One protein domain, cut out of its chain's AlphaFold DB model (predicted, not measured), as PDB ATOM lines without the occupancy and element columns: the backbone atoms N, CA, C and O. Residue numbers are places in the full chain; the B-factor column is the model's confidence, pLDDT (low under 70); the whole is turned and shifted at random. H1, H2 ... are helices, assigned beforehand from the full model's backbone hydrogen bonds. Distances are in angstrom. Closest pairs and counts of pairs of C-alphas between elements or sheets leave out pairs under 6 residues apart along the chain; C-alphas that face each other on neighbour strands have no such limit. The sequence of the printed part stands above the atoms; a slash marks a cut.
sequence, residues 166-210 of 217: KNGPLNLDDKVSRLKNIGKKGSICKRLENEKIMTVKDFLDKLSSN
ATOM      1  N   LYS A 166     137.590 142.025 144.316       58.62
ATOM      2  CA  LYS A 166     136.673 140.908 144.587       58.62
ATOM      3  C   LYS A 166     135.709 141.206 145.740       58.62
ATOM      4  O   LYS A 166     134.849 140.387 146.023       58.62
ATOM      5  N   ASN A 167     135.848 142.359 146.394       56.09
ATOM      6  CA  ASN A 167     135.205 142.665 147.673       56.09
ATOM      7  C   ASN A 167     133.765 143.200 147.553       56.09
ATOM      8  O   ASN A 167     133.187 143.588 148.562       56.09
ATOM      9  N   GLY A 168     133.197 143.259 146.345       62.38
ATOM     10  CA  GLY A 168     131.765 143.514 146.163       62.38
ATOM     11  C   GLY A 168     130.938 142.233 146.331       62.38
ATOM     12  O   GLY A 168     131.496 141.143 146.166       62.38
ATOM     13  N   PRO A 169     129.622 142.337 146.604       68.75
ATOM     14  CA  PRO A 169     128.726 141.184 146.578       68.75
ATOM     15  C   PRO A 169     128.875 140.429 145.251       68.75
ATOM     16  O   PRO A 169     129.097 141.038 144.196       68.75
ATOM     17  N   LEU A 170     128.865 139.099 145.341       78.12
ATOM     18  CA  LEU A 170     128.933 138.219 144.182       78.12
ATOM     19  C   LEU A 170     127.533 138.094 143.585       78.12
ATOM     20  O   LEU A 170     126.592 137.733 144.286       78.12
ATOM     21  N   ASN A 171     127.430 138.363 142.294       84.50
ATOM     22  CA  ASN A 171     126.245 138.131 141.486       84.50
ATOM     23  C   ASN A 171     126.437 136.860 140.653       84.50
ATOM     24  O   ASN A 171     127.562 136.461 140.357       84.50
ATOM     25  N   LEU A 172     125.339 136.233 140.238       86.38
ATOM     26  CA  LEU A 172     125.382 135.013 139.424       86.38
ATOM     27  C   LEU A 172     126.095 135.229 138.077       86.38
ATOM     28  O   LEU A 172     126.836 134.356 137.629       86.38
ATOM     29  N   ASP A 173     125.953 136.419 137.495       87.19
ATOM     30  CA  ASP A 173     126.567 136.791 136.212       87.19
ATOM     31  C   ASP A 173     128.036 137.227 136.336       87.19
ATOM     32  O   ASP A 173     128.705 137.530 135.342       87.19
ATOM     33  N   ASP A 174     128.572 137.274 137.557       85.56
ATOM     34  CA  ASP A 174     129.978 137.584 137.757       85.56
ATOM     35  C   ASP A 174     130.872 136.511 137.148       85.56
ATOM     36  O   ASP A 174     130.578 135.322 137.199       85.56
ATOM     37  N   LYS A 175     132.041 136.913 136.645       88.25
ATOM     38  CA  LYS A 175     133.041 135.957 136.152       88.25
ATOM     39  C   LYS A 175     133.537 135.039 137.271       88.25
ATOM     40  O   LYS A 175     133.818 135.526 138.368       88.25
ATOM     41  N   VAL A 176     133.835 133.774 136.957       89.56
ATOM     42  CA  VAL A 176     134.417 132.800 137.912       89.56
ATOM     43  C   VAL A 176     135.683 133.304 138.608       89.56
ATOM     44  O   VAL A 176     135.932 132.995 139.769       89.56
ATOM     45  N   SER A 177     136.455 134.168 137.945       87.69
ATOM     46  CA  SER A 177     137.621 134.835 138.539       87.69
ATOM     47  C   SER A 177     137.318 135.713 139.764       87.69
ATOM     48  O   SER A 177     138.251 136.104 140.465       87.69
ATOM     49  N   ARG A 178     136.050 136.048 140.042       85.56
ATOM     50  CA  ARG A 178     135.642 136.749 141.268       85.56
ATOM     51  C   ARG A 178     135.533 135.822 142.478       85.56
ATOM     52  O   ARG A 178     135.664 136.313 143.597       85.56
ATOM     53  N   LEU A 179     135.396 134.508 142.279       84.56
ATOM     54  CA  LEU A 179     135.376 133.534 143.371       84.56
ATOM     55  C   LEU A 179     136.697 133.545 144.153       84.56
ATOM     56  O   LEU A 179     137.776 133.883 143.636       84.56
ATOM     57  N   LYS A 180     136.618 133.185 145.437       80.62
ATOM     58  CA  LYS A 180     137.789 133.077 146.315       80.62
ATOM     59  C   LYS A 180     138.776 132.062 145.719       80.62
ATOM     60  O   LYS A 180     138.368 131.051 145.167       80.62
ATOM     61  N   ASN A 181     140.074 132.355 145.800       81.75
ATOM     62  CA  ASN A 181     141.178 131.523 145.286       81.75
ATOM     63  C   ASN A 181     141.299 131.366 143.753       81.75
ATOM     64  O   ASN A 181     142.274 130.781 143.292       81.75
ATOM     65  N   ILE A 182     140.409 131.954 142.943       83.88
ATOM     66  CA  ILE A 182     140.508 131.891 141.472       83.88
ATOM     67  C   ILE A 182     141.035 133.216 140.914       83.88
ATOM     68  O   ILE A 182     140.311 134.201 140.850       83.88
ATOM     69  N   GLY A 183     142.306 133.307 140.527       80.19
ATOM     70  CA  GLY A 183     142.858 134.541 139.944       80.19
ATOM     71  C   GLY A 183     142.445 134.744 138.480       80.19
ATOM     72  O   GLY A 183     142.517 133.800 137.705       80.19
ATOM     73  N   LYS A 184     142.121 135.978 138.054       81.25
ATOM     74  CA  LYS A 184     141.708 136.314 136.665       81.25
ATOM     75  C   LYS A 184     142.676 135.854 135.568       81.25
ATOM     76  O   LYS A 184     142.259 135.607 134.448       81.25
ATOM     77  N   LYS A 185     143.974 135.771 135.870       80.19
ATOM     78  CA  LYS A 185     145.007 135.255 134.950       80.19
ATOM     79  C   LYS A 185     145.620 133.930 135.425       80.19
ATOM     80  O   LYS A 185     146.654 133.519 134.905       80.19
ATOM     81  N   GLY A 186     145.028 133.299 136.439       81.06
ATOM     82  CA  GLY A 186     145.520 132.060 137.034       81.06
ATOM     83  C   GLY A 186     145.208 130.835 136.178       81.06
ATOM     84  O   GLY A 186     144.276 130.850 135.375       81.06
ATOM     85  N   SER A 187     145.971 129.760 136.382       89.12
ATOM     86  CA  SER A 187     145.777 128.471 135.701       89.12
ATOM     87  C   SER A 187     144.374 127.903 135.917       89.12
ATOM     88  O   SER A 187     143.754 127.460 134.959       89.12
ATOM     89  N   ILE A 188     143.841 128.001 137.139       88.44
ATOM     90  CA  ILE A 188     142.483 127.543 137.485       88.44
ATOM     91  C   ILE A 188     141.417 128.277 136.659       88.44
ATOM     92  O   ILE A 188     140.514 127.643 136.129       88.44
ATOM     93  N   CYS A 189     141.538 129.600 136.485       88.88
ATOM     94  CA  CYS A 189     140.581 130.369 135.681       88.88
ATOM     95  C   CYS A 189     140.593 129.904 134.221       88.88
ATOM     96  O   CYS A 189     139.538 129.673 133.652       88.88
ATOM     97  N   LYS A 190     141.780 129.674 133.646       91.19
ATOM     98  CA  LYS A 190     141.904 129.159 132.275       91.19
ATOM     99  C   LYS A 190     141.326 127.750 132.121       91.19
ATOM    100  O   LYS A 190     140.693 127.466 131.114       91.19
ATOM    101  N   ARG A 191     141.536 126.866 133.105       93.00
ATOM    102  CA  ARG A 191     140.969 125.503 133.095       93.00
ATOM    103  C   ARG A 191     139.440 125.544 133.134       93.00
ATOM    104  O   ARG A 191     138.808 124.853 132.346       93.00
ATOM    105  N   LEU A 192     138.859 126.410 133.966       92.38
ATOM    106  CA  LEU A 192     137.409 126.635 134.016       92.38
ATOM    107  C   LEU A 192     136.863 127.217 132.705       92.38
ATOM    108  O   LEU A 192     135.858 126.729 132.198       92.38
ATOM    109  N   GLU A 193     137.548 128.203 132.121       90.94
ATOM    110  CA  GLU A 193     137.159 128.803 130.837       90.94
ATOM    111  C   GLU A 193     137.203 127.779 129.684       90.94
ATOM    112  O   GLU A 193     136.299 127.762 128.849       90.94
ATOM    113  N   ASN A 194     138.192 126.874 129.668       91.44
ATOM    114  CA  ASN A 194     138.272 125.781 128.686       91.44
ATOM    115  C   ASN A 194     137.089 124.804 128.793       91.44
ATOM    116  O   ASN A 194     136.617 124.292 127.781       91.44
ATOM    117  N   GLU A 195     136.579 124.591 130.006       90.44
ATOM    118  CA  GLU A 195     135.374 123.797 130.286       90.44
ATOM    119  C   GLU A 195     134.072 124.605 130.111       90.44
ATOM    120  O   GLU A 195     132.991 124.138 130.473       90.44
ATOM    121  N   LYS A 196     134.157 125.818 129.540       91.25
ATOM    122  CA  LYS A 196     133.046 126.765 129.328       91.25
ATOM    123  C   LYS A 196     132.366 127.239 130.619       91.25
ATOM    124  O   LYS A 196     131.216 127.666 130.586       91.25
ATOM    125  N   ILE A 197     133.073 127.206 131.745       93.50
ATOM    126  CA  ILE A 197     132.594 127.699 133.040       93.50
ATOM    127  C   ILE A 197     133.083 129.142 133.204       93.50
ATOM    128  O   ILE A 197     134.185 129.393 133.695       93.50
ATOM    129  N   MET A 198     132.272 130.098 132.746       91.69
ATOM    130  CA  MET A 198     132.674 131.505 132.637       91.69
ATOM    131  C   MET A 198     132.179 132.345 133.814       91.69
ATOM    132  O   MET A 198     132.866 133.284 134.235       91.69
ATOM    133  N   THR A 199     131.011 132.002 134.360       93.75
ATOM    134  CA  THR A 199     130.307 132.762 135.401       93.75
ATOM    135  C   THR A 199     130.167 132.001 136.723       93.75
ATOM    136  O   THR A 199     130.345 130.783 136.790       93.75
ATOM    137  N   VAL A 200     129.848 132.723 137.802       90.81
ATOM    138  CA  VAL A 200     129.506 132.136 139.105       90.81
ATOM    139  C   VAL A 200     128.315 131.188 138.960       90.81
ATOM    140  O   VAL A 200     128.333 130.117 139.560       90.81
ATOM    141  N   LYS A 201     127.331 131.536 138.121       92.50
ATOM    142  CA  LYS A 201     126.207 130.660 137.786       92.50
ATOM    143  C   LYS A 201     126.670 129.345 137.163       92.50
ATOM    144  O   LYS A 201     126.354 128.297 137.712       92.50
ATOM    145  N   ASP A 202     127.486 129.392 136.107       92.44
ATOM    146  CA  ASP A 202     127.988 128.178 135.439       92.44
ATOM    147  C   ASP A 202     128.736 127.268 136.423       92.44
ATOM    148  O   ASP A 202     128.629 126.042 136.378       92.44
ATOM    149  N   PHE A 203     129.502 127.879 137.333       92.62
ATOM    150  CA  PHE A 203     130.246 127.158 138.359       92.62
ATOM    151  C   PHE A 203     129.313 126.455 139.350       92.62
ATOM    152  O   PHE A 203     129.547 125.291 139.679       92.62
ATOM    153  N   LEU A 204     128.257 127.134 139.806       91.81
ATOM    154  CA  LEU A 204     127.248 126.559 140.700       91.81
ATOM    155  C   LEU A 204     126.435 125.464 140.002       91.81
ATOM    156  O   LEU A 204     126.284 124.381 140.559       91.81
ATOM    157  N   ASP A 205     126.001 125.695 138.764       92.31
ATOM    158  CA  ASP A 205     125.256 124.718 137.966       92.31
ATOM    159  C   ASP A 205     126.088 123.442 137.756       92.31
ATOM    160  O   ASP A 205     125.584 122.320 137.901       92.31
ATOM    161  N   LYS A 206     127.395 123.589 137.486       90.62
ATOM    162  CA  LYS A 206     128.320 122.456 137.369       90.62
ATOM    163  C   LYS A 206     128.554 121.759 138.707       90.62
ATOM    164  O   LYS A 206     128.594 120.529 138.733       90.62
ATOM    165  N   LEU A 207     128.691 122.515 139.796       91.31
ATOM    166  CA  LEU A 207     128.853 121.973 141.146       91.31
ATOM    167  C   LEU A 207     127.641 121.123 141.552       91.31
ATOM    168  O   LEU A 207     127.822 120.043 142.108       91.31
ATOM    169  N   SER A 208     126.430 121.581 141.230       90.12
ATOM    170  CA  SER A 208     125.182 120.862 141.501       90.12
ATOM    171  C   SER A 208     124.982 119.654 140.585       90.12
ATOM    172  O   SER A 208     124.515 118.617 141.047       90.12
ATOM    173  N   SER A 209     125.340 119.763 139.303       91.25
ATOM    174  CA  SER A 209     125.081 118.702 138.319       91.25
ATOM    175  C   SER A 209     126.136 117.592 138.326       91.25
ATOM    176  O   SER A 209     125.808 116.426 138.124       91.25
ATOM    177  N   ASN A 210     127.419 117.935 138.488       88.00
ATOM    178  CA  ASN A 210     128.519 116.969 138.452       88.00
ATOM    179  C   ASN A 210     129.755 117.474 139.231       88.00
ATOM    180  O   ASN A 210     130.731 117.943 138.629       88.00
TER     181      ASN A 210
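This is residues 166 to 210 of the 217 residues of the protein "Putative CALMODULIN-BINDING PROTEIN60" of Helianthus annuus (UniProt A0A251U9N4). A winding loop with two short helices: H2 lies at one end, the loop of residues 166 to 171 at the other, and H1 to one side. Residues 166 to 186, with no named element, fold back through the middle at Val 176. The printed part has 45 residues with two named helices, H1 then H2, and no named strand; the class is all helix, with 18 residues, under half, in named elements. It is compact, with a radius of gyration of the C-alphas of 9.9 A, and spans 28 by 21 by 14 A.

H2, the longest helix, is residues 200 to 209, 14.2 A from first to last C-alpha, ending with C-alpha 209 at (125.081, 118.702, 138.319). H1 is residues 187 to 194, 10.6 A long, beginning with C-alpha 187 at (145.777, 128.471, 135.701).

H2 and H1 are only just apart, their closest C-alphas 8.4 A from each other. A tight link of 5 residues joins them. In H1 and H2 every O i to N i+4 pair is within hydrogen-bond range.

The C-alphas farthest apart, those of Asn 167 and Asn 210, are 28.1 A from each other. The printed part has no cut. Model confidence is under 70 at residues 166 to 169.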